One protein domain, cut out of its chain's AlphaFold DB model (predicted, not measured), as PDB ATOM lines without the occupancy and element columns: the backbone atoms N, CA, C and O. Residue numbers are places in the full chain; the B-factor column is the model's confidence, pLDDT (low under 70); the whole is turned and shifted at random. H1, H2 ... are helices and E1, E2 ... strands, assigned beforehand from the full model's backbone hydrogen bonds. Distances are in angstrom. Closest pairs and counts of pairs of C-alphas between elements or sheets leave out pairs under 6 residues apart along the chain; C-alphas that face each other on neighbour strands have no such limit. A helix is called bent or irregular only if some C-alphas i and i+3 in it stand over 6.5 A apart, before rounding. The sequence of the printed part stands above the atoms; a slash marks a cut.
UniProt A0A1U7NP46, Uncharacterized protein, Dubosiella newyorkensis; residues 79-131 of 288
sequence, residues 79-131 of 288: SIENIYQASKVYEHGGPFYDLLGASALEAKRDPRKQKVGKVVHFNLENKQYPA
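What this domain is: This is residues 79 to 131 of the 288 residues of an uncharacterized protein of Dubosiella newyorkensis (UniProt A0A1U7NP46). A small three-stranded antiparallel sheet makes one end of the domain, and three short helices cluster next to it, with H2 and H3 both packed on H1, which grazes the sheet, while H2 and H3 are not on it. H1 reaches the sheet with its residues 83 to 86, while H4 lies off to one side, on the path by which the backbone returns from H3 to the sheet. The printed part has 53 residues, with four named helices and three named strands in the order H1, E1, H2, H3, H4, E2, E3; the sheet runs E1, E2, E3, and the class is mixed, helices and strands. The whole is compact, with a radius of gyration of the C-alphas of 10.1 A and a rounded outline spanning 25 by 24 by 14 A.

How they stand to each other: In the sheet, E2, residues 119 to 124, is the inner strand, between the edge strands E1, residues 88 to 90, and E3, residues 127 to 130. E1 and E2 are antiparallel at 142 degrees, with N 89 and O 121 at 2.9 A, within hydrogen-bond range. E2 and E3 form a hairpin, antiparallel at 150 degrees, with N 122 and O 129 at 2.8 A and N 127 and O 124 at 3.0 A. H1, residues 80 to 86, only grazes the sheet with its residues 83 to 86. H1 touches H2, residues 97 to 100; their closest C-alphas, of Ala 86 and Tyr 97, are 4.8 A apart. H1 also touches H3, residues 104 to 109, at a steep tilt of 45 degrees, the same way; their closest C-alphas, of Asn 82 and Ala 104, are 5.3 A apart. H2 and H3 only just touch, and only at the corner by their link, with 3 pairs of C-alphas within 8 A, the closest being Leu 99 and Ala 107 at 5.4 A. H4, residues 111 to 114, meets H3 only through their link, and is apart from H1, H2 and E3. In H1 and H3 every O i to N i+4 pair is within hydrogen-bond range; H2 and H4 are too short for such a pair.

Where its parts are: E2 measures 13.9 A from first to last C-alpha, beginning at C-alpha 119 (76.256, -34.643, 22.558). E3 measures 10.1 A and ends at C-alpha 130 (78.075, -36.511, 31.681); E1 has 3 residues. H1 measures 9.9 A from C-alpha 80 (87.252, -47.951, 22.180), and H3 measures 8.6 A. H2 and H4 have 4 residues each; H4 is neither bent nor irregular, but only just: C-alphas 111 and 114 are 6.1 A apart.

The domain as a whole: The two C-alphas farthest apart, of Ser 103 and Pro 130, are 25.4 A apart. The printed part has no cut and no long link; the link from E1 to H2, 6 residues, is short, and the others are tight. The mean pLDDT of the printed part is 94.0, and no printed residue is under 70.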
ATOM      1  N   SER A  79      86.192 -52.212  20.038       98.50
ATOM      2  CA  SER A  79      87.174 -51.125  20.037       98.50
ATOM      3  C   SER A  79      86.680 -49.942  20.877       98.50
ATOM      4  O   SER A  79      85.469 -49.705  20.987       98.50
ATOM      5  N   ILE A  80      87.607 -49.168  21.444       98.38
ATOM      6  CA  ILE A  80      87.252 -47.951  22.180       98.38
ATOM      7  C   ILE A  80      86.473 -46.969  21.300       98.38
ATOM      8  O   ILE A  80      85.514 -46.366  21.779       98.38
ATOM      9  N   GLU A  81      86.831 -46.826  20.021       97.69
ATOM     10  CA  GLU A  81      86.111 -45.953  19.088       97.69
ATOM     11  C   GLU A  81      84.649 -46.391  18.931       97.69
ATOM     12  O   GLU A  81      83.749 -45.561  19.050       97.69
ATOM     13  N   ASN A  82      84.397 -47.689  18.731       98.44
ATOM     14  CA  ASN A  82      83.038 -48.221  18.604       98.44
ATOM     15  C   ASN A  82      82.214 -47.939  19.865       98.44
ATOM     16  O   ASN A  82      81.110 -47.406  19.767       98.44
ATOM     17  N   ILE A  83      82.759 -48.244  21.048       98.44
ATOM     18  CA  ILE A  83      82.069 -48.005  22.324       98.44
ATOM     19  C   ILE A  83      81.801 -46.512  22.511       98.44
ATOM     20  O   ILE A  83      80.682 -46.126  22.851       98.44
ATOM     21  N   TYR A  84      82.796 -45.662  22.261       97.56
ATOM     22  CA  TYR A  84      82.670 -44.218  22.426       97.56
ATOM     23  C   TYR A  84      81.596 -43.621  21.514       97.56
ATOM     24  O   TYR A  84      80.793 -42.815  21.977       97.56
ATOM     25  N   GLN A  85      81.556 -44.012  20.237       96.94
ATOM     26  CA  GLN A  85      80.562 -43.505  19.288       96.94
ATOM     27  C   GLN A  85      79.163 -44.052  19.583       96.94
ATOM     28  O   GLN A  85      78.213 -43.272  19.621       96.94
ATOM     29  N   ALA A  86      79.041 -45.354  19.863       97.62
ATOM     30  CA  ALA A  86      77.769 -45.992  20.197       97.62
ATOM     31  C   ALA A  86      77.135 -45.419  21.471       97.62
ATOM     32  O   ALA A  86      75.916 -45.302  21.560       97.62
ATOM     33  N   SER A  87      77.964 -45.024  22.443       97.62
ATOM     34  CA  SER A  87      77.497 -44.502  23.730       97.62
ATOM     35  C   SER A  87      77.013 -43.051  23.668       97.62
ATOM     36  O   SER A  87      76.455 -42.577  24.650       97.62
ATOM     37  N   LYS A  88      77.244 -42.302  22.582       96.25
ATOM     38  CA  LYS A  88      76.853 -40.883  22.509       96.25
ATOM     39  C   LYS A  88      75.342 -40.718  22.445       96.25
ATOM     40  O   LYS A  88      74.702 -41.245  21.539       96.25
ATOM     41  N   VAL A  89      74.809 -39.897  23.341       96.31
ATOM     42  CA  VAL A  89      73.427 -39.417  23.292       96.31
ATOM     43  C   VAL A  89      73.444 -37.949  22.899       96.31
ATOM     44  O   VAL A  89      74.156 -37.139  23.497       96.31
ATOM     45  N   TYR A  90      72.684 -37.619  21.866       95.50
ATOM     46  CA  TYR A  90      72.597 -36.292  21.281       95.50
ATOM     47  C   TYR A  90      71.265 -35.621  21.637       95.50
ATOM     48  O   TYR A  90      70.338 -36.282  22.098       95.50
ATOM     49  N   GLU A  91      71.155 -34.313  21.400       94.31
ATOM     50  CA  GLU A  91      69.924 -33.531  21.621       94.31
ATOM     51  C   GLU A  91      68.689 -34.156  20.949       94.31
ATOM     52  O   GLU A  91      67.588 -34.099  21.495       94.31
ATOM     53  N   HIS A  92      68.872 -34.775  19.777       94.75
ATOM     54  CA  HIS A  92      67.784 -35.317  18.960       94.75
ATOM     55  C   HIS A  92      68.010 -36.775  18.529       94.75
ATOM     56  O   HIS A  92      67.516 -37.193  17.482       94.75
ATOM     57  N   GLY A  93      68.774 -37.567  19.290       94.00
ATOM     58  CA  GLY A  93      68.939 -38.989  18.979       94.00
ATOM     59  C   GLY A  93      70.043 -39.711  19.744       94.00
ATOM     60  O   GLY A  93      70.734 -39.142  20.584       94.00
ATOM     61  N   GLY A  94      70.235 -40.985  19.405       92.06
ATOM     62  CA  GLY A  94      71.145 -41.885  20.108       92.06
ATOM     63  C   GLY A  94      70.580 -42.380  21.453       92.06
ATOM     64  O   GLY A  94      69.480 -41.984  21.841       92.06
ATOM     65  N   PRO A  95      71.311 -43.247  22.171       95.62
ATOM     66  CA  PRO A  95      72.570 -43.875  21.761       95.62
ATOM     67  C   PRO A  95      72.393 -44.815  20.556       95.62
ATOM     68  O   PRO A  95      71.359 -45.459  20.400       95.62
ATOM     69  N   PHE A  96      73.394 -44.875  19.676       96.38
ATOM     70  CA  PHE A  96      73.365 -45.692  18.454       96.38
ATOM     71  C   PHE A  96      74.129 -47.000  18.671       96.38
ATOM     72  O   PHE A  96      75.268 -47.156  18.232       96.38
ATOM     73  N   TYR A  97      73.523 -47.941  19.400       95.94
ATOM     74  CA  TYR A  97      74.191 -49.192  19.781       95.94
ATOM     75  C   TYR A  97      74.538 -50.107  18.602       95.94
ATOM     76  O   TYR A  97      75.439 -50.936  18.728       95.94
ATOM     77  N   ASP A  98      73.908 -49.917  17.441       96.62
ATOM     78  CA  ASP A  98      74.281 -50.591  16.195       96.62
ATOM     79  C   ASP A  98      75.743 -50.316  15.790       96.62
ATOM     80  O   ASP A  98      76.402 -51.184  15.217       96.62
ATOM     81  N   LEU A  99      76.309 -49.170  16.198       97.44
ATOM     82  CA  LEU A  99      77.713 -48.832  15.954       97.44
ATOM     83  C   LEU A  99      78.708 -49.745  16.674       97.44
ATOM     84  O   LEU A  99      79.876 -49.763  16.292       97.44
ATOM     85  N   LEU A 100      78.288 -50.532  17.671       97.44
ATOM     86  CA  LEU A 100      79.145 -51.567  18.260       97.44
ATOM     87  C   LEU A 100      79.495 -52.667  17.244       97.44
ATOM     88  O   LEU A 100      80.560 -53.269  17.343       97.44
ATOM     89  N   GLY A 101      78.615 -52.932  16.272       95.56
ATOM     90  CA  GLY A 101      78.807 -53.969  15.256       95.56
ATOM     91  C   GLY A 101      79.576 -53.523  14.008       95.56
ATOM     92  O   GLY A 101      79.994 -54.378  13.232       95.56
ATOM     93  N   ALA A 102      79.767 -52.218  13.809       97.12
ATOM     94  CA  ALA A 102      80.463 -51.658  12.648       97.12
ATOM     95  C   ALA A 102      81.995 -51.721  12.794       97.12
ATOM     96  O   ALA A 102      82.523 -51.942  13.887       97.12
ATOM     97  N   SER A 103      82.746 -51.439  11.725       97.69
ATOM     98  CA  SER A 103      84.176 -51.148  11.879       97.69
ATOM     99  C   SER A 103      84.387 -49.837  12.651       97.69
ATOM    100  O   SER A 103      83.571 -48.915  12.585       97.69
ATOM    101  N   ALA A 104      85.517 -49.706  13.354       96.00
ATOM    102  CA  ALA A 104      85.856 -48.479  14.087       96.00
ATOM    103  C   ALA A 104      85.847 -47.229  13.184       96.00
ATOM    104  O   ALA A 104      85.439 -46.143  13.600       96.00
ATOM    105  N   LEU A 105      86.262 -47.383  11.920       94.06
ATOM    106  CA  LEU A 105      86.270 -46.290  10.951       94.06
ATOM    107  C   LEU A 105      84.852 -45.857  10.560       94.06
ATOM    108  O   LEU A 105      84.594 -44.653  10.486       94.06
ATOM    109  N   GLU A 106      83.948 -46.809  10.325       96.38
ATOM    110  CA  GLU A 106      82.536 -46.534  10.041       96.38
ATOM    111  C   GLU A 106      81.862 -45.872  11.241       96.38
ATOM    112  O   GLU A 106      81.240 -44.824  11.079       96.38
ATOM    113  N   ALA A 107      82.083 -46.388  12.455       96.38
ATOM    114  CA  ALA A 107      81.562 -45.787  13.680       96.38
ATOM    115  C   ALA A 107      82.040 -44.335  13.865       96.38
ATOM    116  O   ALA A 107      81.237 -43.440  14.136       96.38
ATOM    117  N   LYS A 108      83.333 -44.052  13.641       92.69
ATOM    118  CA  LYS A 108      83.879 -42.681  13.695       92.69
ATOM    119  C   LYS A 108      83.250 -41.759  12.647       92.69
ATOM    120  O   LYS A 108      83.083 -40.553  12.879       92.69
ATOM    121  N   ARG A 109      82.946 -42.295  11.463       92.69
ATOM    122  CA  ARG A 109      82.433 -41.553  10.301       92.69
ATOM    123  C   ARG A 109      80.914 -41.561  10.180       92.69
ATOM    124  O   ARG A 109      80.424 -40.987   9.212       92.69
ATOM    125  N   ASP A 110      80.198 -42.113  11.158       94.62
ATOM    126  CA  ASP A 110      78.745 -42.244  11.097       94.62
ATOM    127  C   ASP A 110      78.075 -40.911  10.696       94.62
ATOM    128  O   ASP A 110      78.344 -39.873  11.316       94.62
ATOM    129  N   PRO A 111      77.245 -40.901   9.636       92.56
ATOM    130  CA  PRO A 111      76.688 -39.671   9.083       92.56
ATOM    131  C   PRO A 111      75.533 -39.102   9.917       92.56
ATOM    132  O   PRO A 111      75.221 -37.916   9.782       92.56
ATOM    133  N   ARG A 112      74.901 -39.894  10.802       92.25
ATOM    134  CA  ARG A 112      73.751 -39.443  11.607       92.25
ATOM    135  C   ARG A 112      74.144 -38.302  12.538       92.25
ATOM    136  O   ARG A 112      73.336 -37.401  12.739       92.25
ATOM    137  N   LYS A 113      75.398 -38.264  13.014       82.38
ATOM    138  CA  LYS A 113      75.929 -37.220  13.919       82.38
ATOM    139  C   LYS A 113      75.756 -35.784  13.409       82.38
ATOM    140  O   LYS A 113      75.710 -34.862  14.209       82.38
ATOM    141  N   GLN A 114      75.660 -35.580  12.093       79.81
ATOM    142  CA  GLN A 114      75.457 -34.248  11.507       79.81
ATOM    143  C   GLN A 114      74.012 -33.750  11.647       79.81
ATOM    144  O   GLN A 114      73.759 -32.560  11.499       79.81
ATOM    145  N   LYS A 115      73.065 -34.655  11.919       85.75
ATOM    146  CA  LYS A 115      71.621 -34.385  11.908       85.75
ATOM    147  C   LYS A 115      70.990 -34.346  13.300       85.75
ATOM    148  O   LYS A 115      69.854 -33.912  13.422       85.75
ATOM    149  N   VAL A 116      71.696 -34.815  14.332       87.69
ATOM    150  CA  VAL A 116      71.103 -35.108  15.654       87.69
ATOM    151  C   VAL A 116      71.523 -34.147  16.771       87.69
ATOM    152  O   VAL A 116      71.173 -34.368  17.926       87.69
ATOM    153  N   GLY A 117      72.223 -33.062  16.430       89.38
ATOM    154  CA  GLY A 117      72.615 -32.012  17.374       89.38
ATOM    155  C   GLY A 117      73.900 -32.322  18.148       89.38
ATOM    156  O   GLY A 117      74.742 -33.109  17.710       89.38
ATOM    157  N   LYS A 118      74.089 -31.656  19.289       90.50
ATOM    158  CA  LYS A 118      75.265 -31.832  20.161       90.50
ATOM    159  C   LYS A 118      75.117 -33.049  21.067       90.50
ATOM    160  O   LYS A 118      74.009 -33.460  21.387       90.50
ATOM    161  N   VAL A 119      76.245 -33.596  21.523       91.25
ATOM    162  CA  VAL A 119      76.256 -34.643  22.558       91.25
ATOM    163  C   VAL A 119      75.854 -34.027  23.899       91.25
ATOM    164  O   VAL A 119      76.509 -33.091  24.361       91.25
ATOM    165  N   VAL A 120      74.805 -34.559  24.526       92.75
ATOM    166  CA  VAL A 120      74.292 -34.109  25.833       92.75
ATOM    167  C   VAL A 120      74.818 -34.962  26.988       92.75
ATOM    168  O   VAL A 120      75.088 -34.450  28.073       92.75
ATOM    169  N   HIS A 121      75.005 -36.260  26.754       94.12
ATOM    170  CA  HIS A 121      75.599 -37.209  27.690       94.12
ATOM    171  C   HIS A 121      76.032 -38.478  26.944       94.12
ATOM    172  O   HIS A 121      75.831 -38.608  25.735       94.12
ATOM    173  N   PHE A 122      76.622 -39.425  27.664       97.06
ATOM    174  CA  PHE A 122      76.889 -40.768  27.166       97.06
ATOM    175  C   PHE A 122      76.072 -41.790  27.955       97.06
ATOM    176  O   PHE A 122      75.887 -41.623  29.158       97.06
ATOM    177  N   ASN A 123      75.604 -42.849  27.302       96.88
ATOM    178  CA  ASN A 123      74.915 -43.964  27.940       96.88
ATOM    179  C   ASN A 123      75.581 -45.289  27.556       96.88
ATOM    180  O   ASN A 123      75.548 -45.705  26.397       96.88
ATOM    181  N   LEU A 124      76.168 -45.958  28.547       96.06
ATOM    182  CA  LEU A 124      76.813 -47.258  28.406       96.06
ATOM    183  C   LEU A 124      76.382 -48.149  29.570       96.06
ATOM    184  O   LEU A 124      76.486 -47.729  30.719       96.06
ATOM    185  N   GLU A 125      75.940 -49.378  29.284       90.44
ATOM    186  CA  GLU A 125      75.522 -50.348  30.316       90.44
ATOM    187  C   GLU A 125      74.380 -49.811  31.202       90.44
ATOM    188  O   GLU A 125      74.389 -49.985  32.418       90.44
ATOM    189  N   ASN A 126      73.411 -49.110  30.594       88.88
ATOM    190  CA  ASN A 126      72.312 -48.409  31.277       88.88
ATOM    191  C   ASN A 126      72.772 -47.366  32.309       88.88
ATOM    192  O   ASN A 126      71.994 -46.939  33.164       88.88
ATOM    193  N   LYS A 127      74.034 -46.937  32.236       94.06
ATOM    194  CA  LYS A 127      74.594 -45.893  33.082       94.06
ATOM    195  C   LYS A 127      74.853 -44.642  32.259       94.06
ATOM    196  O   LYS A 127      75.534 -44.674  31.233       94.06
ATOM    197  N   GLN A 128      74.341 -43.527  32.766       94.81
ATOM    198  CA  GLN A 128      74.561 -42.209  32.196       94.81
ATOM    199  C   GLN A 128      75.883 -41.611  32.696       94.81
ATOM    200  O   GLN A 128      76.172 -41.612  33.894       94.81
ATOM    201  N   TYR A 129      76.667 -41.064  31.772       94.31
ATOM    202  CA  TYR A 129      77.905 -40.335  32.026       94.31
ATOM    203  C   TYR A 129      77.780 -38.923  31.446       94.31
ATOM    204  O   TYR A 129      77.273 -38.767  30.334       94.31
ATOM    205  N   PRO A 130      78.227 -37.878  32.154       90.00
ATOM    206  CA  PRO A 130      78.075 -36.511  31.681       90.00
ATOM    207  C   PRO A 130      78.929 -36.257  30.431       90.00
ATOM    208  O   PRO A 130      80.034 -36.785  30.303       90.00
ATOM    209  N   ALA A 131      78.447 -35.396  29.531       86.44
ATOM    210  CA  ALA A 131      79.238 -34.913  28.393       86.44
ATOM    211  C   ALA A 131      80.359 -33.940  28.804       86.44
ATOM    212  O   ALA A 131      81.154 -33.525  27.969       86.44
TER     213      ALA A 131